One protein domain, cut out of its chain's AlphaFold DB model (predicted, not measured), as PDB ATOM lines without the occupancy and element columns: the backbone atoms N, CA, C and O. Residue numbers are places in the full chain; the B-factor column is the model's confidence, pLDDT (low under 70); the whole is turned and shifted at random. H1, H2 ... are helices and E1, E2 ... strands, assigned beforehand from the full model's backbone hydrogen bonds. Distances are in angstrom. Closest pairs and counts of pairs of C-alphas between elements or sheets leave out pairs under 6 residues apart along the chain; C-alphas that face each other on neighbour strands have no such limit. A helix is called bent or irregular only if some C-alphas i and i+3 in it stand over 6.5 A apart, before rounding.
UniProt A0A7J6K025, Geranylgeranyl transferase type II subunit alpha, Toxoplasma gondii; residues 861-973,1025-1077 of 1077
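AT A GLANCE: This is residues 861 to 973 and 1025 to 1077 of the 1077 residues of the protein "Geranylgeranyl transferase type II subunit alpha" of Toxoplasma gondii (UniProt A0A7J6K025). The chain winds in stacked turns whose five short parallel strands, E1 to E5, lie side by side as one wall, continued by a long hairpin of E6 and E7; the tip of that hairpin, residues 1063 to 1068, sticks out. H1 and H2 lie across from the wall on the return side of the turns, and H4 packs on H2 farther out. The printed part has 166 residues, in the order E1 E2 H1 E3 H2 E4 H3 H4 E5 H5 E6 E7; the mixed sheet runs E1 E2 E3 E4 E5 E7 E6. The class is mixed, helices and strands, with only 67 residues in named elements. The whole is compact, with a radius of gyration of the C-alphas of 15.5 A and spans of 47 by 42 by 28 A.

IN THESE COORDINATES: The strands are E1, residues 864 to 866, E2, 889 to 891, E3, 915 to 917, E4, 942 to 944, E5, 1033 to 1035, E6, 1055 to 1062, 21.4 A long, and E7, 1069 to 1076, 22.4 A. The helices are H1, 899 to 904, H2, 928 to 934, H3, 953 to 957, H4, 960 to 973, 20.3 A long, and H5, 1040 to 1043. C-alpha 864 is at (-30.709, -37.757, 34.797), C-alpha 960 at (-44.582, -52.191, 63.437) and C-alpha 1076 at (-50.905, -35.678, 47.471).

HOW THE PARTS SIT: The sheet is twisted, its C-alphas up to 4.2 A off the best plane. E3 and E4 are parallel at 3 degrees, with N 916 and O 942 3.0 A apart. E5 and E7 are antiparallel at 150 degrees, with N 1074 and O 1034 2.8 A apart. In the hairpin of E6 and E7, N 1058 and O 1073 are 2.9 A apart. E2, H1, E3 and E3, H2, E4 are strand-helix-strand units, parallel neighbour strands with a helix between, and E5, H5, E6 is a split one, with E7 between its strands; each crossover is right-handed. H2 only just is on the sheet, with 5 pairs of C-alphas within 10 A, and only grazes it with residues 930 to 934. H5 only grazes the sheet with residues 1041 to 1043. H1 and H2 touch, the closest C-alphas being those of Trp 902 and Ala 933, 6.2 A. H4 touches H2 with residues 961 to 965 alone, the closest C-alphas being those of Phe 962 and Ser 928, 6.1 A, at a steep tilt of 48 degrees. H3 is close to H4 but not clearly touching, the closest C-alphas being those of Glu 956 and Phe 962, 6.4 A. Every O i to N i+4 pair is within hydrogen-bond range in H2, H3 and H4; H1 has 0 of 2, with 2 of 3 O i to N i+3 pairs, and H5 is too short for such a pair. H1 is irregular, but only just: C-alphas 899 and 902 are 6.6 A apart.

THE WHOLE: The C-alphas farthest apart, of Arg 971 and Gly 1066, are 48.8 A apart. Residues 974 to 1024 are not printed, and C-alphas 973 and 1025 are 8.5 A apart across the cut. The links E1 to E2 and H5 to E6 are long. The mean pLDDT of the printed part is 81.9; 28 residues are under 70, among them 968 to 973, 1025 to 1031 and 1062 to 1069.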
ATOM      1  N   ARG A 861     -32.658 -29.759  29.613       50.19
ATOM      2  CA  ARG A 861     -31.415 -30.465  29.979       50.19
ATOM      3  C   ARG A 861     -31.487 -31.012  31.416       50.19
ATOM      4  O   ARG A 861     -30.856 -30.467  32.319       50.19
ATOM      5  N   CYS A 862     -32.289 -32.049  31.633       52.28
ATOM      6  CA  CYS A 862     -32.420 -32.740  32.906       52.28
ATOM      7  C   CYS A 862     -31.163 -33.577  33.151       52.28
ATOM      8  O   CYS A 862     -30.823 -34.463  32.368       52.28
ATOM      9  N   CYS A 863     -30.484 -33.326  34.266       71.50
ATOM     10  CA  CYS A 863     -29.386 -34.165  34.733       71.50
ATOM     11  C   CYS A 863     -29.957 -35.468  35.315       71.50
ATOM     12  O   CYS A 863     -30.145 -35.587  36.530       71.50
ATOM     13  N   ALA A 864     -30.280 -36.414  34.435       84.56
ATOM     14  CA  ALA A 864     -30.709 -37.757  34.797       84.56
ATOM     15  C   ALA A 864     -29.494 -38.649  35.102       84.56
ATOM     16  O   ALA A 864     -28.531 -38.683  34.336       84.56
ATOM     17  N   LEU A 865     -29.543 -39.379  36.218       89.94
ATOM     18  CA  LEU A 865     -28.540 -40.369  36.609       89.94
ATOM     19  C   LEU A 865     -29.183 -41.760  36.651       89.94
ATOM     20  O   LEU A 865     -30.046 -42.023  37.486       89.94
ATOM     21  N   ASP A 866     -28.744 -42.653  35.764       90.62
ATOM     22  CA  ASP A 866     -29.253 -44.024  35.672       90.62
ATOM     23  C   ASP A 866     -28.341 -45.027  36.399       90.62
ATOM     24  O   ASP A 866     -27.250 -45.378  35.933       90.62
ATOM     25  N   LEU A 867     -28.821 -45.522  37.541       92.88
ATOM     26  CA  LEU A 867     -28.239 -46.600  38.343       92.88
ATOM     27  C   LEU A 867     -29.164 -47.838  38.381       92.88
ATOM     28  O   LEU A 867     -29.106 -48.642  39.320       92.88
ATOM     29  N   SER A 868     -30.036 -48.000  37.383       93.44
ATOM     30  CA  SER A 868     -30.942 -49.146  37.265       93.44
ATOM     31  C   SER A 868     -30.208 -50.453  36.926       93.44
ATOM     32  O   SER A 868     -29.101 -50.449  36.385       93.44
ATOM     33  N   ALA A 869     -30.814 -51.586  37.296       93.50
ATOM     34  CA  ALA A 869     -30.350 -52.953  37.010       93.50
ATOM     35  C   ALA A 869     -28.905 -53.296  37.453       93.50
ATOM     36  O   ALA A 869     -28.337 -54.296  37.016       93.50
ATOM     37  N   MET A 870     -28.306 -52.508  38.355       92.00
ATOM     38  CA  MET A 870     -26.921 -52.692  38.809       92.00
ATOM     39  C   MET A 870     -26.763 -53.742  39.927       92.00
ATOM     40  O   MET A 870     -25.644 -54.113  40.268       92.00
ATOM     41  N   GLY A 871     -27.859 -54.223  40.523       91.00
ATOM     42  CA  GLY A 871     -27.821 -55.171  41.647       91.00
ATOM     43  C   GLY A 871     -27.534 -54.521  43.008       91.00
ATOM     44  O   GLY A 871     -27.096 -55.192  43.941       91.00
ATOM     45  N   LEU A 872     -27.776 -53.215  43.144       90.19
ATOM     46  CA  LEU A 872     -27.506 -52.449  44.362       90.19
ATOM     47  C   LEU A 872     -28.410 -52.888  45.524       90.19
ATOM     48  O   LEU A 872     -29.633 -52.886  45.414       90.19
ATOM     49  N   GLU A 873     -27.814 -53.207  46.677       89.06
ATOM     50  CA  GLU A 873     -28.551 -53.420  47.938       89.06
ATOM     51  C   GLU A 873     -28.663 -52.143  48.788       89.06
ATOM     52  O   GLU A 873     -29.550 -52.031  49.638       89.06
ATOM     53  N   ARG A 874     -27.740 -51.190  48.597       87.25
ATOM     54  CA  ARG A 874     -27.614 -49.932  49.352       87.25
ATOM     55  C   ARG A 874     -27.054 -48.823  48.458       87.25
ATOM     56  O   ARG A 874     -26.230 -49.092  47.594       87.25
ATOM     57  N   LEU A 875     -27.457 -47.581  48.726       87.25
ATOM     58  CA  LEU A 875     -26.902 -46.364  48.122       87.25
ATOM     59  C   LEU A 875     -26.543 -45.396  49.253       87.25
ATOM     60  O   LEU A 875     -27.313 -44.496  49.571       87.25
ATOM     61  N   SER A 876     -25.430 -45.644  49.940       77.25
ATOM     62  CA  SER A 876     -25.110 -44.928  51.179       77.25
ATOM     63  C   SER A 876     -24.489 -43.550  50.950       77.25
ATOM     64  O   SER A 876     -23.701 -43.339  50.028       77.25
ATOM     65  N   TYR A 877     -24.802 -42.601  51.832       72.50
ATOM     66  CA  TYR A 877     -24.040 -41.357  51.948       72.50
ATOM     67  C   TYR A 877     -22.557 -41.660  52.269       72.50
ATOM     68  O   TYR A 877     -22.312 -42.562  53.073       72.50
ATOM     69  N   PRO A 878     -21.561 -40.978  51.654       71.88
ATOM     70  CA  PRO A 878     -21.646 -39.787  50.795       71.88
ATOM     71  C   PRO A 878     -21.650 -40.040  49.268       71.88
ATOM     72  O   PRO A 878     -21.312 -39.134  48.521       71.88
ATOM     73  N   LEU A 879     -22.052 -41.212  48.754       78.19
ATOM     74  CA  LEU A 879     -21.813 -41.594  47.341       78.19
ATOM     75  C   LEU A 879     -22.206 -40.600  46.231       78.19
ATOM     76  O   LEU A 879     -21.527 -40.569  45.210       78.19
ATOM     77  N   LEU A 880     -23.282 -39.828  46.394       79.75
ATOM     78  CA  LEU A 880     -23.759 -38.853  45.407       79.75
ATOM     79  C   LEU A 880     -23.454 -37.393  45.792       79.75
ATOM     80  O   LEU A 880     -23.984 -36.485  45.159       79.75
ATOM     81  N   VAL A 881     -22.623 -37.139  46.813       74.88
ATOM     82  CA  VAL A 881     -22.481 -35.795  47.410       74.88
ATOM     83  C   VAL A 881     -21.978 -34.749  46.405       74.88
ATOM     84  O   VAL A 881     -22.501 -33.640  46.366       74.88
ATOM     85  N   ASP A 882     -21.046 -35.129  45.526       68.81
ATOM     86  CA  ASP A 882     -20.413 -34.248  44.529       68.81
ATOM     87  C   ASP A 882     -21.315 -33.903  43.321       68.81
ATOM     88  O   ASP A 882     -20.979 -33.045  42.489       68.81
ATOM     89  N   VAL A 883     -22.457 -34.591  43.204       73.31
ATOM     90  CA  VAL A 883     -23.446 -34.419  42.123       73.31
ATOM     91  C   VAL A 883     -24.875 -34.196  42.623       73.31
ATOM     92  O   VAL A 883     -25.772 -33.972  41.811       73.31
ATOM     93  N   GLY A 884     -25.120 -34.212  43.935       70.75
ATOM     94  CA  GLY A 884     -26.460 -34.069  44.516       70.75
ATOM     95  C   GLY A 884     -27.104 -32.700  44.270       70.75
ATOM     96  O   GLY A 884     -28.329 -32.575  44.290       70.75
ATOM     97  N   ASP A 885     -26.295 -31.682  43.964       67.31
ATOM     98  CA  ASP A 885     -26.744 -30.368  43.500       67.31
ATOM     99  C   ASP A 885     -27.078 -30.327  41.996       67.31
ATOM    100  O   ASP A 885     -27.547 -29.296  41.513       67.31
ATOM    101  N   LYS A 886     -26.846 -31.410  41.249       73.50
ATOM    102  CA  LYS A 886     -27.099 -31.518  39.802       73.50
ATOM    103  C   LYS A 886     -28.214 -32.504  39.480       73.50
ATOM    104  O   LYS A 886     -29.008 -32.186  38.610       73.50
ATOM    105  N   VAL A 887     -28.280 -33.656  40.153       83.88
ATOM    106  CA  VAL A 887     -29.247 -34.733  39.858       83.88
ATOM    107  C   VAL A 887     -30.697 -34.246  40.017       83.88
ATOM    108  O   VAL A 887     -31.135 -33.941  41.127       83.88
ATOM    109  N   GLU A 888     -31.442 -34.210  38.905       85.56
ATOM    110  CA  GLU A 888     -32.890 -33.927  38.885       85.56
ATOM    111  C   GLU A 888     -33.722 -35.206  38.720       85.56
ATOM    112  O   GLU A 888     -34.791 -35.323  39.323       85.56
ATOM    113  N   GLU A 889     -33.221 -36.193  37.970       91.06
ATOM    114  CA  GLU A 889     -33.827 -37.524  37.883       91.06
ATOM    115  C   GLU A 889     -32.838 -38.595  38.340       91.06
ATOM    116  O   GLU A 889     -31.678 -38.589  37.930       91.06
ATOM    117  N   LEU A 890     -33.297 -39.536  39.162       93.06
ATOM    118  CA  LEU A 890     -32.508 -40.677  39.618       93.06
ATOM    119  C   LEU A 890     -33.264 -41.972  39.325       93.06
ATOM    120  O   LEU A 890     -34.335 -42.205  39.894       93.06
ATOM    121  N   ASP A 891     -32.697 -42.816  38.462       93.69
ATOM    122  CA  ASP A 891     -33.207 -44.165  38.228       93.69
ATOM    123  C   ASP A 891     -32.441 -45.194  39.064       93.69
ATOM    124  O   ASP A 891     -31.214 -45.281  39.039       93.69
ATOM    125  N   LEU A 892     -33.196 -45.954  39.844       95.00
ATOM    126  CA  LEU A 892     -32.769 -47.000  40.764       95.00
ATOM    127  C   LEU A 892     -33.607 -48.277  40.569       95.00
ATOM    128  O   LEU A 892     -33.629 -49.154  41.441       95.00
ATOM    129  N   SER A 893     -34.295 -48.398  39.433       95.62
ATOM    130  CA  SER A 893     -35.164 -49.528  39.096       95.62
ATOM    131  C   SER A 893     -34.396 -50.855  38.988       95.62
ATOM    132  O   SER A 893     -33.191 -50.876  38.742       95.62
ATOM    133  N   ALA A 894     -35.090 -51.979  39.176       95.56
ATOM    134  CA  ALA A 894     -34.552 -53.342  39.047       95.56
ATOM    135  C   ALA A 894     -33.282 -53.633  39.887       95.56
ATOM    136  O   ALA A 894     -32.411 -54.405  39.486       95.56
ATOM    137  N   ASN A 895     -33.171 -53.024  41.071       95.31
ATOM    138  CA  ASN A 895     -32.104 -53.284  42.039       95.31
ATOM    139  C   ASN A 895     -32.575 -54.238  43.164       95.31
ATOM    140  O   ASN A 895     -33.656 -54.830  43.112       95.31
ATOM    141  N   LEU A 896     -31.732 -54.437  44.183       92.81
ATOM    142  CA  LEU A 896     -31.957 -55.364  45.299       92.81
ATOM    143  C   LEU A 896     -32.363 -54.649  46.602       92.81
ATOM    144  O   LEU A 896     -32.233 -55.230  47.687       92.81
ATOM    145  N   PHE A 897     -32.861 -53.411  46.510       92.88
ATOM    146  CA  PHE A 897     -33.249 -52.601  47.665       92.88
ATOM    147  C   PHE A 897     -34.396 -53.243  48.453       92.88
ATOM    148  O   PHE A 897     -35.388 -53.696  47.886       92.88
ATOM    149  N   SER A 898     -34.247 -53.264  49.781       91.31
ATOM    150  CA  SER A 898     -35.267 -53.710  50.742       91.31
ATOM    151  C   SER A 898     -35.812 -52.533  51.546       91.31
ATOM    152  O   SER A 898     -35.235 -51.453  51.491       91.31
ATOM    153  N   ASP A 899     -36.839 -52.727  52.377       88.12
ATOM    154  CA  ASP A 899     -37.358 -51.664  53.263       88.12
ATOM    155  C   ASP A 899     -36.276 -51.011  54.158       88.12
ATOM    156  O   ASP A 899     -36.387 -49.843  54.532       88.12
ATOM    157  N   ARG A 900     -35.168 -51.718  54.443       83.69
ATOM    158  CA  ARG A 900     -34.004 -51.188  55.187       83.69
ATOM    159  C   ARG A 900     -33.155 -50.177  54.404       83.69
ATOM    160  O   ARG A 900     -32.317 -49.511  55.008       83.69
ATOM    161  N   PHE A 901     -33.342 -50.073  53.088       86.00
ATOM    162  CA  PHE A 901     -32.638 -49.143  52.200       86.00
ATOM    163  C   PHE A 901     -32.720 -47.700  52.709       86.00
ATOM    164  O   PHE A 901     -31.699 -47.030  52.865       86.00
ATOM    165  N   TRP A 902     -33.933 -47.261  53.045       82.06
ATOM    166  CA  TRP A 902     -34.259 -45.886  53.420       82.06
ATOM    167  C   TRP A 902     -33.500 -45.377  54.650       82.06
ATOM    168  O   TRP A 902     -33.106 -44.216  54.681       82.06
ATOM    169  N   ALA A 903     -33.204 -46.252  55.616       72.62
ATOM    170  CA  ALA A 903     -32.514 -45.886  56.857       72.62
ATOM    171  C   ALA A 903     -31.058 -45.413  56.657       72.62
ATOM    172  O   ALA A 903     -30.497 -44.772  57.540       72.62
ATOM    173  N   SER A 904     -30.436 -45.731  55.516       69.31
ATOM    174  CA  SER A 904     -29.045 -45.355  55.206       69.31
ATOM    175  C   SER A 904     -28.858 -44.844  53.773       69.31
ATOM    176  O   SER A 904     -27.736 -44.834  53.264       69.31
ATOM    177  N   SER A 905     -29.950 -44.450  53.111       82.19
ATOM    178  CA  SER A 905     -29.950 -43.992  51.719       82.19
ATOM    179  C   SER A 905     -29.386 -42.577  51.577       82.19
ATOM    180  O   SER A 905     -29.547 -41.743  52.464       82.19
ATOM    181  N   HIS A 906     -28.762 -42.285  50.434       85.19
ATOM    182  CA  HIS A 906     -28.355 -40.934  50.048       85.19
ATOM    183  C   HIS A 906     -29.558 -40.055  49.658       85.19
ATOM    184  O   HIS A 906     -29.472 -38.837  49.745       85.19
ATOM    185  N   ILE A 907     -30.684 -40.652  49.242       85.94
ATOM    186  CA  ILE A 907     -31.841 -39.940  48.663       85.94
ATOM    187  C   ILE A 907     -32.315 -38.717  49.478       85.94
ATOM    188  O   ILE A 907     -32.508 -37.674  48.852       85.94
ATOM    189  N   PRO A 908     -32.432 -38.755  50.826       79.12
ATOM    190  CA  PRO A 908     -32.848 -37.595  51.631       79.12
ATOM    191  C   PRO A 908     -31.911 -36.375  51.543       79.12
ATOM    192  O   PRO A 908     -32.242 -35.303  52.044       79.12
ATOM    193  N   PHE A 909     -30.738 -36.528  50.922       75.94
ATOM    194  CA  PHE A 909     -29.715 -35.496  50.755       75.94
ATOM    195  C   PHE A 909     -29.581 -35.013  49.297       75.94
ATOM    196  O   PHE A 909     -28.597 -34.353  48.970       75.94
ATOM    197  N   LEU A 910     -30.546 -35.328  48.418       79.31
ATOM    198  CA  LEU A 910     -30.578 -34.913  47.005       79.31
ATOM    199  C   LEU A 910     -31.565 -33.748  46.785       79.31
ATOM    200  O   LEU A 910     -32.715 -33.961  46.399       79.31
ATOM    201  N   PRO A 911     -31.160 -32.490  47.028       72.75
ATOM    202  CA  PRO A 911     -32.087 -31.365  47.149       72.75
ATOM    203  C   PRO A 911     -32.817 -30.955  45.869       72.75
ATOM    204  O   PRO A 911     -33.869 -30.326  45.960       72.75
ATOM    205  N   LYS A 912     -32.260 -31.255  44.689       75.62
ATOM    206  CA  LYS A 912     -32.889 -30.952  43.392       75.62
ATOM    207  C   LYS A 912     -33.606 -32.150  42.773       75.62
ATOM    208  O   LYS A 912     -34.095 -32.031  41.656       75.62
ATOM    209  N   LEU A 913     -33.698 -33.276  43.485       84.81
ATOM    210  CA  LEU A 913     -34.375 -34.464  42.986       84.81
ATOM    211  C   LEU A 913     -35.858 -34.159  42.732       84.81
ATOM    212  O   LEU A 913     -36.581 -33.769  43.650       84.81
ATOM    213  N   ARG A 914     -36.288 -34.347  41.485       86.12
ATOM    214  CA  ARG A 914     -37.666 -34.170  41.006       86.12
ATOM    215  C   ARG A 914     -38.313 -35.512  40.691       86.12
ATOM    216  O   ARG A 914     -39.468 -35.727  41.052       86.12
ATOM    217  N   VAL A 915     -37.555 -36.426  40.083       91.38
ATOM    218  CA  VAL A 915     -38.022 -37.763  39.692       91.38
ATOM    219  C   VAL A 915     -37.161 -38.847  40.334       91.38
ATOM    220  O   VAL A 915     -35.946 -38.870  40.154       91.38
ATOM    221  N   LEU A 916     -37.798 -39.783  41.037       93.44
ATOM    222  CA  LEU A 916     -37.156 -40.956  41.633       93.44
ATOM    223  C   LEU A 916     -37.813 -42.235  41.109       93.44
ATOM    224  O   LEU A 916     -38.953 -42.528  41.465       93.44
ATOM    225  N   ARG A 917     -37.105 -43.028  40.300       95.12
ATOM    226  CA  ARG A 917     -37.612 -44.316  39.794       95.12
ATOM    227  C   ARG A 917     -37.028 -45.467  40.614       95.12
ATOM    228  O   ARG A 917     -35.818 -45.611  40.716       95.12
ATOM    229  N   LEU A 918     -37.887 -46.282  41.219       94.56
ATOM    230  CA  LEU A 918     -37.555 -47.446  42.058       94.56
ATOM    231  C   LEU A 918     -38.320 -48.704  41.608       94.56
ATOM    232  O   LEU A 918     -38.458 -49.674  42.361       94.56
ATOM    233  N   ARG A 919     -38.791 -48.701  40.358       94.44
ATOM    234  CA  ARG A 919     -39.613 -49.745  39.744       94.44
ATOM    235  C   ARG A 919     -38.959 -51.127  39.871       94.44
ATOM    236  O   ARG A 919     -37.739 -51.259  39.849       94.44
ATOM    237  N   GLU A 920     -39.766 -52.173  40.031       93.62
ATOM    238  CA  GLU A 920     -39.318 -53.581  40.109       93.62
ATOM    239  C   GLU A 920     -38.400 -53.974  41.295       93.62
ATOM    240  O   GLU A 920     -38.020 -55.141  41.394       93.62
ATOM    241  N   ASN A 921     -38.113 -53.092  42.264       95.69
ATOM    242  CA  ASN A 921     -37.381 -53.452  43.493       95.69
ATOM    243  C   ASN A 921     -38.219 -54.363  44.424       95.69
ATOM    244  O   ASN A 921     -38.882 -53.908  45.357       95.69
ATOM    245  N   LYS A 922     -38.195 -55.681  44.182       94.06
ATOM    246  CA  LYS A 922     -39.099 -56.669  44.813       94.06
ATOM    247  C   LYS A 922     -38.972 -56.835  46.333       94.06
ATOM    248  O   LYS A 922     -39.868 -57.429  46.929       94.06
ATOM    249  N   LYS A 923     -37.892 -56.366  46.971       94.19
ATOM    250  CA  LYS A 923     -37.741 -56.425  48.441       94.19
ATOM    251  C   LYS A 923     -38.259 -55.158  49.148       94.19
ATOM    252  O   LYS A 923     -38.257 -55.137  50.378       94.19
ATOM    253  N   VAL A 924     -38.687 -54.126  48.413       93.69
ATOM    254  CA  VAL A 924     -39.452 -52.997  48.970       93.69
ATOM    255  C   VAL A 924     -40.901 -53.455  49.136       93.69
ATOM    256  O   VAL A 924     -41.544 -53.847  48.159       93.69
ATOM    257  N   SER A 925     -41.384 -53.453  50.378       94.50
ATOM    258  CA  SER A 925     -42.702 -53.959  50.776       94.50
ATOM    259  C   SER A 925     -43.542 -52.979  51.603       94.50
ATOM    260  O   SER A 925     -44.722 -53.250  51.820       94.50
ATOM    261  N   LEU A 926     -42.982 -51.843  52.029       91.81
ATOM    262  CA  LEU A 926     -43.673 -50.809  52.810       91.81
ATOM    263  C   LEU A 926     -43.537 -49.428  52.146       91.81
ATOM    264  O   LEU A 926     -42.449 -49.056  51.700       91.81
ATOM    265  N   LEU A 927     -44.625 -48.654  52.110       90.12
ATOM    266  CA  LEU A 927     -44.653 -47.304  51.538       90.12
ATOM    267  C   LEU A 927     -44.196 -46.244  52.558       90.12
ATOM    268  O   LEU A 927     -43.460 -45.319  52.217       90.12
ATOM    269  N   SER A 928     -44.576 -46.403  53.824       85.25
ATOM    270  CA  SER A 928     -44.291 -45.475  54.929       85.25
ATOM    271  C   SER A 928     -42.804 -45.097  55.106       85.25
ATOM    272  O   SER A 928     -42.537 -43.904  55.274       85.25
ATOM    273  N   PRO A 929     -41.802 -46.001  54.984       82.44
ATOM    274  CA  PRO A 929     -40.390 -45.607  55.050       82.44
ATOM    275  C   PRO A 929     -39.947 -44.745  53.865       82.44
ATOM    276  O   PRO A 929     -39.110 -43.862  54.036       82.44
ATOM    277  N   ALA A 930     -40.515 -44.985  52.677       85.06
ATOM    278  CA  ALA A 930     -40.227 -44.201  51.481       85.06
ATOM    279  C   ALA A 930     -40.773 -42.778  51.630       85.06
ATOM    280  O   ALA A 930     -40.034 -41.817  51.421       85.06
ATOM    281  N   LEU A 931     -42.031 -42.647  52.068       81.56
ATOM    282  CA  LEU A 931     -42.673 -41.353  52.313       81.56
ATOM    283  C   LEU A 931     -41.919 -40.525  53.362       81.56
ATOM    284  O   LEU A 931     -41.671 -39.342  53.139       81.56
ATOM    285  N   LEU A 932     -41.500 -41.147  54.469       76.56
ATOM    286  CA  LEU A 932     -40.728 -40.475  55.517       76.56
ATOM    287  C   LEU A 932     -39.325 -40.057  55.041       76.56
ATOM    288  O   LEU A 932     -38.836 -39.000  55.434       76.56
ATOM    289  N   ALA A 933     -38.678 -40.847  54.181       77.75
ATOM    290  CA  ALA A 933     -37.351 -40.528  53.650       77.75
ATOM    291  C   ALA A 933     -37.347 -39.354  52.651       77.75
ATOM    292  O   ALA A 933     -36.339 -38.657  52.543       77.75
ATOM    293  N   ILE A 934     -38.449 -39.130  51.926       79.38
ATOM    294  CA  ILE A 934     -38.575 -38.045  50.933       79.38
ATOM    295  C   ILE A 934     -39.317 -36.805  51.454       79.38
ATOM    296  O   ILE A 934     -39.360 -35.801  50.749       79.38
ATOM    297  N   ALA A 935     -39.897 -36.856  52.659       74.00
ATOM    298  CA  ALA A 935     -40.821 -35.841  53.184       74.00
ATOM    299  C   ALA A 935     -40.270 -34.402  53.190       74.00
ATOM    300  O   ALA A 935     -41.029 -33.458  52.983       74.00
ATOM    301  N   ASP A 936     -38.963 -34.234  53.412       68.94
ATOM    302  CA  ASP A 936     -38.288 -32.929  53.450       68.94
ATOM    303  C   ASP A 936     -37.637 -32.520  52.111       68.94
ATOM    304  O   ASP A 936     -37.067 -31.429  52.013       68.94
ATOM    305  N   LEU A 937     -37.706 -33.350  51.058       74.50
ATOM    306  CA  LEU A 937     -37.101 -33.019  49.764       74.50
ATOM    307  C   LEU A 937     -37.919 -31.931  49.043       74.50
ATOM    308  O   LEU A 937     -39.097 -32.127  48.739       74.50
ATOM    309  N   PRO A 938     -37.329 -30.764  48.719       68.50
ATOM    310  CA  PRO A 938     -38.110 -29.586  48.355       68.50
ATOM    311  C   PRO A 938     -38.633 -29.590  46.912       68.50
ATOM    312  O   PRO A 938     -39.452 -28.722  46.596       68.50
ATOM    313  N   CYS A 939     -38.159 -30.502  46.060       75.25
ATOM    314  CA  CYS A 939     -38.408 -30.510  44.616       75.25
ATOM    315  C   CYS A 939     -39.047 -31.804  44.086       75.25
ATOM    316  O   CYS A 939     -39.282 -31.878  42.887       75.25
ATOM    317  N   VAL A 940     -39.342 -32.804  44.927       83.44
ATOM    318  CA  VAL A 940     -39.870 -34.097  44.453       83.44
ATOM    319  C   VAL A 940     -41.270 -33.929  43.856       83.44
ATOM    320  O   VAL A 940     -42.201 -33.490  44.528       83.44
ATOM    321  N   GLU A 941     -41.400 -34.314  42.589       86.44
ATOM    322  CA  GLU A 941     -42.624 -34.262  41.785       86.44
ATOM    323  C   GLU A 941     -43.172 -35.673  41.518       86.44
ATOM    324  O   GLU A 941     -44.387 -35.873  41.538       86.44
ATOM    325  N   MET A 942     -42.299 -36.667  41.307       88.69
ATOM    326  CA  MET A 942     -42.703 -38.041  41.003       88.69
ATOM    327  C   MET A 942     -41.812 -39.088  41.685       88.69
ATOM    328  O   MET A 942     -40.583 -39.007  41.633       88.69
ATOM    329  N   VAL A 943     -42.445 -40.106  42.275       92.38
ATOM    330  CA  VAL A 943     -41.782 -41.318  42.781       92.38
ATOM    331  C   VAL A 943     -42.428 -42.563  42.172       92.38
ATOM    332  O   VAL A 943     -43.620 -42.799  42.362       92.38
ATOM    333  N   ASP A 944     -41.652 -43.386  41.467       94.00
ATOM    334  CA  ASP A 944     -42.134 -44.623  40.850       94.00
ATOM    335  C   ASP A 944     -41.764 -45.854  41.687       94.00
ATOM    336  O   ASP A 944     -40.616 -46.293  41.700       94.00
ATOM    337  N   LEU A 945     -42.755 -46.422  42.372       95.00
ATOM    338  CA  LEU A 945     -42.688 -47.685  43.108       95.00
ATOM    339  C   LEU A 945     -43.485 -48.794  42.398       95.00
ATOM    340  O   LEU A 945     -43.838 -49.803  43.016       95.00
ATOM    341  N   SER A 946     -43.790 -48.643  41.108       93.88
ATOM    342  CA  SER A 946     -44.554 -49.646  40.370       93.88
ATOM    343  C   SER A 946     -43.818 -50.988  40.292       93.88
ATOM    344  O   SER A 946     -42.585 -51.070  40.312       93.88
ATOM    345  N   TYR A 947     -44.577 -52.081  40.220       94.44
ATOM    346  CA  TYR A 947     -44.058 -53.453  40.168       94.44
ATOM    347  C   TYR A 947     -43.138 -53.845  41.350       94.44
ATOM    348  O   TYR A 947     -42.419 -54.844  41.254       94.44
ATOM    349  N   THR A 948     -43.135 -53.101  42.459       96.00
ATOM    350  CA  THR A 948     -42.526 -53.519  43.738       96.00
ATOM    351  C   THR A 948     -43.466 -54.476  44.495       96.00
ATOM    352  O   THR A 948     -44.460 -54.946  43.938       96.00
ATOM    353  N   SER A 949     -43.163 -54.795  45.757       96.00
ATOM    354  CA  SER A 949     -43.959 -55.715  46.584       96.00
ATOM    355  C   SER A 949     -44.698 -54.995  47.721       96.00
ATOM    356  O   SER A 949     -44.885 -55.590  48.783       96.00
ATOM    357  N   LEU A 950     -45.086 -53.721  47.532       96.06
ATOM    358  CA  LEU A 950     -45.847 -52.949  48.528       96.06
ATOM    359  C   LEU A 950     -47.084 -53.727  48.983       96.06
ATOM    360  O   LEU A 950     -47.939 -54.057  48.160       96.06
ATOM    361  N   ARG A 951     -47.156 -54.029  50.280       95.25
ATOM    362  CA  ARG A 951     -48.207 -54.855  50.889       95.25
ATOM    363  C   ARG A 951     -49.582 -54.196  50.784       95.25
ATOM    364  O   ARG A 951     -49.686 -52.998  50.544       95.25
ATOM    365  N   SER A 952     -50.648 -54.968  50.980       94.75
ATOM    366  CA  SER A 952     -52.001 -54.397  51.015       94.75
ATOM    367  C   SER A 952     -52.149 -53.375  52.150       94.75
ATOM    368  O   SER A 952     -51.450 -53.456  53.164       94.75
ATOM    369  N   ARG A 953     -53.103 -52.444  52.017       92.69
ATOM    370  CA  ARG A 953     -53.358 -51.374  52.998       92.69
ATOM    371  C   ARG A 953     -53.377 -51.878  54.453       92.69
ATOM    372  O   ARG A 953     -52.672 -51.336  55.298       92.69
ATOM    373  N   ARG A 954     -54.102 -52.975  54.720       90.69
ATOM    374  CA  ARG A 954     -54.208 -53.590  56.060       90.69
ATOM    375  C   ARG A 954     -52.889 -54.173  56.570       90.69
ATOM    376  O   ARG A 954     -52.624 -54.142  57.764       90.69
ATOM    377  N   GLU A 955     -52.081 -54.768  55.700       92.00
ATOM    378  CA  GLU A 955     -50.795 -55.369  56.076       92.00
ATOM    379  C   GLU A 955     -49.724 -54.309  56.352       92.00
ATOM    380  O   GLU A 955     -48.840 -54.534  57.182       92.00
ATOM    381  N   GLU A 956     -49.803 -53.158  55.679       91.00
ATOM    382  CA  GLU A 956     -48.975 -51.998  55.996       91.00
ATOM    383  C   GLU A 956     -49.407 -51.349  57.319       91.00
ATOM    384  O   GLU A 956     -48.563 -51.189  58.199       91.00
ATOM    385  N   GLU A 957     -50.702 -51.070  57.511       90.00
ATOM    386  CA  GLU A 957     -51.249 -50.470  58.744       90.00
ATOM    387  C   GLU A 957     -50.929 -51.305  60.004       90.00
ATOM    388  O   GLU A 957     -50.599 -50.758  61.060       90.00
ATOM    389  N   ASN A 958     -50.937 -52.638  59.880       89.50
ATOM    390  CA  ASN A 958     -50.558 -53.575  60.947       89.50
ATOM    391  C   ASN A 958     -49.035 -53.745  61.138       89.50
ATOM    392  O   ASN A 958     -48.603 -54.478  62.032       89.50
ATOM    393  N   SER A 959     -48.193 -53.122  60.311       86.38
ATOM    394  CA  SER A 959     -46.739 -53.250  60.443       86.38
ATOM    395  C   SER A 959     -46.200 -52.396  61.597       86.38
ATOM    396  O   SER A 959     -46.564 -51.232  61.766       86.38
ATOM    397  N   ALA A 960     -45.251 -52.939  62.367       81.81
ATOM    398  CA  ALA A 960     -44.582 -52.191  63.437       81.81
ATOM    399  C   ALA A 960     -43.887 -50.912  62.921       81.81
ATOM    400  O   ALA A 960     -43.769 -49.925  63.642       81.81
ATOM    401  N   THR A 961     -43.456 -50.915  61.656       80.19
ATOM    402  CA  THR A 961     -42.865 -49.759  60.974       80.19
ATOM    403  C   THR A 961     -43.883 -48.647  60.730       80.19
ATOM    404  O   THR A 961     -43.559 -47.488  60.970       80.19
ATOM    405  N   PHE A 962     -45.110 -48.982  60.320       83.25
ATOM    406  CA  PHE A 962     -46.187 -48.003  60.176       83.25
ATOM    407  C   PHE A 962     -46.576 -47.413  61.536       83.25
ATOM    408  O   PHE A 962     -46.672 -46.199  61.665       83.25
ATOM    409  N   GLN A 963     -46.680 -48.243  62.581       82.19
ATOM    410  CA  GLN A 963     -46.955 -47.781  63.949       82.19
ATOM    411  C   GLN A 963     -45.867 -46.829  64.486       82.19
ATOM    412  O   GLN A 963     -46.184 -45.789  65.060       82.19
ATOM    413  N   LEU A 964     -44.584 -47.123  64.234       74.75
ATOM    414  CA  LEU A 964     -43.474 -46.209  64.539       74.75
ATOM    415  C   LEU A 964     -43.593 -44.887  63.758       74.75
ATOM    416  O   LEU A 964     -43.349 -43.814  64.299       74.75
ATOM    417  N   TYR A 965     -43.980 -44.959  62.486       74.75
ATOM    418  CA  TYR A 965     -44.187 -43.797  61.624       74.75
ATOM    419  C   TYR A 965     -45.348 -42.903  62.108       74.75
ATOM    420  O   TYR A 965     -45.183 -41.682  62.129       74.75
ATOM    421  N   LEU A 966     -46.453 -43.480  62.606       75.25
ATOM    422  CA  LEU A 966     -47.511 -42.727  63.298       75.25
ATOM    423  C   LEU A 966     -46.945 -41.980  64.519       75.25
ATOM    424  O   LEU A 966     -47.134 -40.773  64.645       75.25
ATOM    425  N   GLN A 967     -46.191 -42.675  65.382       71.31
ATOM    426  CA  GLN A 967     -45.590 -42.084  66.588       71.31
ATOM    427  C   GLN A 967     -44.621 -40.936  66.273       71.31
ATOM    428  O   GLN A 967     -44.626 -39.921  66.969       71.31
ATOM    429  N   LEU A 968     -43.806 -41.067  65.219       67.56
ATOM    430  CA  LEU A 968     -42.899 -40.004  64.772       67.56
ATOM    431  C   LEU A 968     -43.675 -38.757  64.320       67.56
ATOM    432  O   LEU A 968     -43.316 -37.647  64.712       67.56
ATOM    433  N   LEU A 969     -44.766 -38.933  63.569       66.69
ATOM    434  CA  LEU A 969     -45.624 -37.828  63.128       66.69
ATOM    435  C   LEU A 969     -46.414 -37.178  64.272       66.69
ATOM    436  O   LEU A 969     -46.664 -35.973  64.217       66.69
ATOM    437  N   SER A 970     -46.775 -37.924  65.319       65.06
ATOM    438  CA  SER A 970     -47.312 -37.345  66.559       65.06
ATOM    439  C   SER A 970     -46.255 -36.505  67.289       65.06
ATOM    440  O   SER A 970     -46.531 -35.361  67.643       65.06
ATOM    441  N   ARG A 971     -45.014 -37.009  67.420       62.50
ATOM    442  CA  ARG A 971     -43.897 -36.281  68.062       62.50
ATOM    443  C   ARG A 971     -43.601 -34.949  67.354       62.50
ATOM    444  O   ARG A 971     -43.350 -33.947  68.015       62.50
ATOM    445  N   GLU A 972     -43.673 -34.903  66.020       56.91
ATOM    446  CA  GLU A 972     -43.502 -33.655  65.253       56.91
ATOM    447  C   GLU A 972     -44.659 -32.648  65.406       56.91
ATOM    448  O   GLU A 972     -44.457 -31.447  65.193       56.91
ATOM    449  N   GLN A 973     -45.863 -33.104  65.763       56.50
ATOM    450  CA  GLN A 973     -46.990 -32.219  66.077       56.50
ATOM    451  C   GLN A 973     -46.843 -31.615  67.478       56.50
ATOM    452  O   GLN A 973     -47.003 -30.405  67.626       56.50
ATOM    453  N   PRO A1025     -50.095 -35.495  58.948       42.84
ATOM    454  CA  PRO A1025     -49.576 -34.327  58.247       42.84
ATOM    455  C   PRO A1025     -48.133 -34.565  57.774       42.84
ATOM    456  O   PRO A1025     -47.183 -34.065  58.378       42.84
ATOM    457  N   LEU A1026     -47.952 -35.300  56.672       47.22
ATOM    458  CA  LEU A1026     -46.667 -35.303  55.962       47.22
ATOM    459  C   LEU A1026     -46.489 -34.025  55.137       47.22
ATOM    460  O   LEU A1026     -47.424 -33.519  54.526       47.22
ATOM    461  N   ARG A1027     -45.243 -33.551  55.044       52.78
ATOM    462  CA  ARG A1027     -44.846 -32.364  54.267       52.78
ATOM    463  C   ARG A1027     -44.613 -32.622  52.771       52.78
ATOM    464  O   ARG A1027     -43.902 -31.847  52.130       52.78
ATOM    465  N   LEU A1028     -45.215 -33.662  52.187       53.69
ATOM    466  CA  LEU A1028     -45.217 -33.786  50.725       53.69
ATOM    467  C   LEU A1028     -45.969 -32.587  50.139       53.69
ATOM    468  O   LEU A1028     -47.154 -32.397  50.393       53.69
ATOM    469  N   LYS A1029     -45.253 -31.752  49.384       54.09
ATOM    470  CA  LYS A1029     -45.821 -30.548  48.771       54.09
ATOM    471  C   LYS A1029     -46.907 -30.924  47.762       54.09
ATOM    472  O   LYS A1029     -46.777 -31.931  47.064       54.09
ATOM    473  N   ASN A1030     -47.914 -30.058  47.643       50.00
ATOM    474  CA  ASN A1030     -49.072 -30.155  46.747       50.00
ATOM    475  C   ASN A1030     -48.657 -30.191  45.257       50.00
ATOM    476  O   ASN A1030     -48.756 -29.196  44.543       50.00
ATOM    477  N   ALA A1031     -48.140 -31.336  44.813       51.69
ATOM    478  CA  ALA A1031     -47.758 -31.687  43.442       51.69
ATOM    479  C   ALA A1031     -47.281 -33.149  43.352       51.69
ATOM    480  O   ALA A1031     -47.439 -33.772  42.305       51.69
ATOM    481  N   ALA A1032     -46.691 -33.683  44.430       71.19
ATOM    482  CA  ALA A1032     -46.017 -34.975  44.408       71.19
ATOM    483  C   ALA A1032     -46.969 -36.145  44.088       71.19
ATOM    484  O   ALA A1032     -48.021 -36.318  44.715       71.19
ATOM    485  N   CYS A1033     -46.559 -36.968  43.125       87.00
ATOM    486  CA  CYS A1033     -47.270 -38.156  42.674       87.00
ATOM    487  C   CYS A1033     -46.446 -39.420  42.957       87.00
ATOM    488  O   CYS A1033     -45.282 -39.505  42.563       87.00
ATOM    489  N   VAL A1034     -47.045 -40.420  43.606       91.75
ATOM    490  CA  VAL A1034     -46.419 -41.732  43.823       91.75
ATOM    491  C   VAL A1034     -47.101 -42.772  42.940       91.75
ATOM    492  O   VAL A1034     -48.266 -43.113  43.147       91.75
ATOM    493  N   ASN A1035     -46.385 -43.295  41.949       93.69
ATOM    494  CA  ASN A1035     -46.855 -44.396  41.115       93.69
ATOM    495  C   ASN A1035     -46.670 -45.721  41.868       93.69
ATOM    496  O   ASN A1035     -45.544 -46.118  42.158       93.69
ATOM    497  N   ILE A1036     -47.770 -46.416  42.165       94.75
ATOM    498  CA  ILE A1036     -47.777 -47.715  42.863       94.75
ATOM    499  C   ILE A1036     -48.350 -48.841  41.987       94.75
ATOM    500  O   ILE A1036     -48.747 -49.889  42.494       94.75
ATOM    501  N   SER A1037     -48.427 -48.634  40.669       94.19
ATOM    502  CA  SER A1037     -49.046 -49.571  39.717       94.19
ATOM    503  C   SER A1037     -48.490 -50.995  39.832       94.19
ATOM    504  O   SER A1037     -47.292 -51.188  40.039       94.19
ATOM    505  N   ALA A1038     -49.348 -52.005  39.652       93.00
ATOM    506  CA  ALA A1038     -48.981 -53.423  39.753       93.00
ATOM    507  C   ALA A1038     -48.317 -53.826  41.095       93.00
ATOM    508  O   ALA A1038     -47.376 -54.619  41.115       93.00
ATOM    509  N   THR A1039     -48.822 -53.294  42.216       95.31
ATOM    510  CA  THR A1039     -48.465 -53.711  43.587       95.31
ATOM    511  C   THR A1039     -49.688 -54.255  44.346       95.31
ATOM    512  O   THR A1039     -50.819 -53.869  44.026       95.31
ATOM    513  N   PRO A1040     -49.507 -55.111  45.375       95.62
ATOM    514  CA  PRO A1040     -50.592 -55.506  46.280       95.62
ATOM    515  C   PRO A1040     -51.310 -54.318  46.943       95.62
ATOM    516  O   PRO A1040     -52.532 -54.358  47.091       95.62
ATOM    517  N   LEU A1041     -50.592 -53.233  47.267       94.50
ATOM    518  CA  LEU A1041     -51.195 -51.986  47.750       94.50
ATOM    519  C   LEU A1041     -52.206 -51.427  46.741       94.50
ATOM    520  O   LEU A1041     -53.367 -51.232  47.091       94.50
ATOM    521  N   ALA A1042     -51.806 -51.248  45.478       92.62
ATOM    522  CA  ALA A1042     -52.681 -50.734  44.419       92.62
ATOM    523  C   ALA A1042     -53.907 -51.622  44.148       92.62
ATOM    524  O   ALA A1042     -54.981 -51.112  43.819       92.62
ATOM    525  N   ALA A1043     -53.768 -52.941  44.307       92.19
ATOM    526  CA  ALA A1043     -54.887 -53.877  44.206       92.19
ATOM    527  C   ALA A1043     -55.887 -53.741  45.371       92.19
ATOM    528  O   ALA A1043     -57.065 -54.038  45.198       92.19
ATOM    529  N   SER A1044     -55.438 -53.268  46.540       93.38
ATOM    530  CA  SER A1044     -56.273 -53.088  47.739       93.38
ATOM    531  C   SER A1044     -57.013 -51.743  47.832       93.38
ATOM    532  O   SER A1044     -57.721 -51.530  48.813       93.38
ATOM    533  N   LEU A1045     -56.855 -50.851  46.844       92.94
ATOM    534  CA  LEU A1045     -57.379 -49.478  46.861       92.94
ATOM    535  C   LEU A1045     -58.386 -49.208  45.735       92.94
ATOM    536  O   LEU A1045     -58.220 -49.667  44.597       92.94
ATOM    537  N   CYS A1046     -59.390 -48.387  46.039       91.38
ATOM    538  CA  CYS A1046     -60.423 -47.947  45.105       91.38
ATOM    539  C   CYS A1046     -60.068 -46.614  44.425       91.38
ATOM    540  O   CYS A1046     -59.402 -45.752  44.994       91.38
ATOM    541  N   ALA A1047     -60.549 -46.406  43.197       89.94
ATOM    542  CA  ALA A1047     -60.399 -45.122  42.511       89.94
ATOM    543  C   ALA A1047     -61.181 -44.015  43.243       89.94
ATOM    544  O   ALA A1047     -62.334 -44.211  43.623       89.94
ATOM    545  N   GLY A1048     -60.561 -42.851  43.436       86.38
ATOM    546  CA  GLY A1048     -61.133 -41.717  44.167       86.38
ATOM    547  C   GLY A1048     -61.047 -41.813  45.696       86.38
ATOM    548  O   GLY A1048     -61.355 -40.822  46.360       86.38
ATOM    549  N   GLU A1049     -60.606 -42.952  46.247       92.31
ATOM    550  CA  GLU A1049     -60.385 -43.154  47.685       92.31
ATOM    551  C   GLU A1049     -59.350 -42.159  48.238       92.31
ATOM    552  O   GLU A1049     -58.431 -41.735  47.532       92.31
ATOM    553  N   VAL A1050     -59.497 -41.793  49.514       88.88
ATOM    554  CA  VAL A1050     -58.496 -41.022  50.258       88.88
ATOM    555  C   VAL A1050     -57.708 -41.966  51.166       88.88
ATOM    556  O   VAL A1050     -58.221 -42.448  52.177       88.88
ATOM    557  N   LEU A1051     -56.449 -42.222  50.813       86.38
ATOM    558  CA  LEU A1051     -55.541 -43.059  51.592       86.38
ATOM    559  C   LEU A1051     -54.922 -42.243  52.736       86.38
ATOM    560  O   LEU A1051     -54.242 -41.243  52.494       86.38
ATOM    561  N   TRP A1052     -55.169 -42.678  53.975       85.25
ATOM    562  CA  TRP A1052     -54.629 -42.116  55.230       85.25
ATOM    563  C   TRP A1052     -54.813 -40.596  55.431       85.25
ATOM    564  O   TRP A1052     -54.049 -39.968  56.162       85.25
ATOM    565  N   GLY A1053     -55.795 -39.982  54.762       79.31
ATOM    566  CA  GLY A1053     -55.972 -38.522  54.750       79.31
ATOM    567  C   GLY A1053     -54.905 -37.753  53.956       79.31
ATOM    568  O   GLY A1053     -54.917 -36.527  53.973       79.31
ATOM    569  N   LEU A1054     -53.999 -38.456  53.269       77.38
ATOM    570  CA  LEU A1054     -52.799 -37.910  52.626       77.38
ATOM    571  C   LEU A1054     -52.877 -37.880  51.099       77.38
ATOM    572  O   LEU A1054     -52.395 -36.937  50.473       77.38
ATOM    573  N   PHE A1055     -53.447 -38.925  50.494       87.31
ATOM    574  CA  PHE A1055     -53.422 -39.107  49.044       87.31
ATOM    575  C   PHE A1055     -54.807 -39.385  48.481       87.31
ATOM    576  O   PHE A1055     -55.532 -40.231  49.002       87.31
ATOM    577  N   ARG A1056     -55.131 -38.758  47.350       90.62
ATOM    578  CA  ARG A1056     -56.215 -39.197  46.471       90.62
ATOM    579  C   ARG A1056     -55.698 -40.298  45.550       90.62
ATOM    580  O   ARG A1056     -54.680 -40.119  44.882       90.62
ATOM    581  N   VAL A1057     -56.401 -41.426  45.505       92.94
ATOM    582  CA  VAL A1057     -56.089 -42.541  44.605       92.94
ATOM    583  C   VAL A1057     -56.664 -42.249  43.216       92.94
ATOM    584  O   VAL A1057     -57.879 -42.150  43.046       92.94
ATOM    585  N   GLU A1058     -55.809 -42.131  42.205       92.25
ATOM    586  CA  GLU A1058     -56.193 -41.969  40.798       92.25
ATOM    587  C   GLU A1058     -55.874 -43.269  40.038       92.25
ATOM    588  O   GLU A1058     -54.731 -43.736  40.049       92.25
ATOM    589  N   LYS A1059     -56.875 -43.869  39.377       91.31
ATOM    590  CA  LYS A1059     -56.710 -45.081  38.559       91.31
ATOM    591  C   LYS A1059     -57.089 -44.829  37.103       91.31
ATOM    592  O   LYS A1059     -58.094 -44.179  36.824       91.31
ATOM    593  N   TRP A1060     -56.298 -45.387  36.192       83.81
ATOM    594  CA  TRP A1060     -56.395 -45.180  34.745       83.81
ATOM    595  C   TRP A1060     -56.110 -46.506  34.034       83.81
ATOM    596  O   TRP A1060     -55.237 -47.255  34.473       83.81
ATOM    597  N   ARG A1061     -56.793 -46.803  32.924       75.69
ATOM    598  CA  ARG A1061     -56.447 -47.943  32.059       75.69
ATOM    599  C   ARG A1061     -55.745 -47.425  30.813       75.69
ATOM    600  O   ARG A1061     -56.377 -46.751  30.003       75.69
ATOM    601  N   ASP A1062     -54.473 -47.773  30.648       63.31
ATOM    602  CA  ASP A1062     -53.779 -47.557  29.381       63.31
ATOM    603  C   ASP A1062     -54.218 -48.630  28.383       63.31
ATOM    604  O   ASP A1062     -54.004 -49.820  28.604       63.31
ATOM    605  N   SER A1063     -54.796 -48.206  27.261       56.50
ATOM    606  CA  SER A1063     -55.131 -49.068  26.118       56.50
ATOM    607  C   SER A1063     -54.057 -49.056  25.016       56.50
ATOM    608  O   SER A1063     -54.207 -49.708  23.981       56.50
ATOM    609  N   ALA A1064     -52.943 -48.347  25.227       48.84
ATOM    610  CA  ALA A1064     -51.821 -48.291  24.295       48.84
ATOM    611  C   ALA A1064     -50.926 -49.542  24.414       48.84
ATOM    612  O   ALA A1064     -50.198 -49.706  25.390       48.84
ATOM    613  N   GLY A1065     -50.944 -50.409  23.394       51.00
ATOM    614  CA  GLY A1065     -49.980 -51.514  23.250       51.00
ATOM    615  C   GLY A1065     -50.495 -52.931  23.540       51.00
ATOM    616  O   GLY A1065     -49.687 -53.847  23.679       51.00
ATOM    617  N   GLY A1066     -51.813 -53.150  23.623       48.94
ATOM    618  CA  GLY A1066     -52.394 -54.506  23.650       48.94
ATOM    619  C   GLY A1066     -52.223 -55.288  24.961       48.94
ATOM    620  O   GLY A1066     -52.508 -56.484  25.003       48.94
ATOM    621  N   LYS A1067     -51.787 -54.627  26.039       51.31
ATOM    622  CA  LYS A1067     -51.881 -55.126  27.415       51.31
ATOM    623  C   LYS A1067     -52.685 -54.123  28.231       51.31
ATOM    624  O   LYS A1067     -52.247 -52.988  28.372       51.31
ATOM    625  N   ASP A1068     -53.813 -54.558  28.788       56.12
ATOM    626  CA  ASP A1068     -54.612 -53.764  29.729       56.12
ATOM    627  C   ASP A1068     -53.823 -53.550  31.032       56.12
ATOM    628  O   ASP A1068     -53.897 -54.346  31.971       56.12
ATOM    629  N   ALA A1069     -53.032 -52.479  31.081       66.19
ATOM    630  CA  ALA A1069     -52.268 -52.088  32.256       66.19
ATOM    631  C   ALA A1069     -53.042 -51.022  33.047       66.19
ATOM    632  O   ALA A1069     -53.176 -49.875  32.615       66.19
ATOM    633  N   GLU A1070     -53.549 -51.395  34.225       82.31
ATOM    634  CA  GLU A1070     -54.117 -50.433  35.174       82.31
ATOM    635  C   GLU A1070     -52.983 -49.649  35.854       82.31
ATOM    636  O   GLU A1070     -52.200 -50.200  36.637       82.31
ATOM    637  N   ARG A1071     -52.905 -48.345  35.573       88.00
ATOM    638  CA  ARG A1071     -52.057 -47.413  36.316       88.00
ATOM    639  C   ARG A1071     -52.773 -46.978  37.588       88.00
ATOM    640  O   ARG A1071     -53.919 -46.544  37.530       88.00
ATOM    641  N   THR A1072     -52.085 -47.051  38.723       92.88
ATOM    642  CA  THR A1072     -52.552 -46.540  40.021       92.88
ATOM    643  C   THR A1072     -51.552 -45.524  40.558       92.88
ATOM    644  O   THR A1072     -50.392 -45.858  40.815       92.88
ATOM    645  N   LEU A1073     -52.017 -44.290  40.728       92.06
ATOM    646  CA  LEU A1073     -51.251 -43.157  41.232       92.06
ATOM    647  C   LEU A1073     -51.833 -42.693  42.571       92.06
ATOM    648  O   LEU A1073     -53.048 -42.603  42.734       92.06
ATOM    649  N   LEU A1074     -50.962 -42.367  43.521       90.62
ATOM    650  CA  LEU A1074     -51.306 -41.652  44.744       90.62
ATOM    651  C   LEU A1074     -50.914 -40.187  44.558       90.62
ATOM    652  O   LEU A1074     -49.732 -39.876  44.399       90.62
ATOM    653  N   ARG A1075     -51.892 -39.286  44.566       87.31
ATOM    654  CA  ARG A1075     -51.670 -37.846  44.412       87.31
ATOM    655  C   ARG A1075     -51.843 -37.156  45.755       87.31
ATOM    656  O   ARG A1075     -52.894 -37.320  46.369       87.31
ATOM    657  N   ALA A1076     -50.824 -36.430  46.216       80.75
ATOM    658  CA  ALA A1076     -50.905 -35.678  47.471       80.75
ATOM    659  C   ALA A1076     -52.086 -34.683  47.439       80.75
ATOM    660  O   ALA A1076     -52.337 -34.069  46.395       80.75
ATOM    661  N   LEU A1077     -52.818 -34.586  48.555       71.75
ATOM    662  CA  LEU A1077     -53.990 -33.712  48.727       71.75
ATOM    663  C   LEU A1077     -53.625 -32.231  48.944       71.75
ATOM    664  O   LEU A1077     -52.561 -31.944  49.533       71.75
TER     665      LEU A1077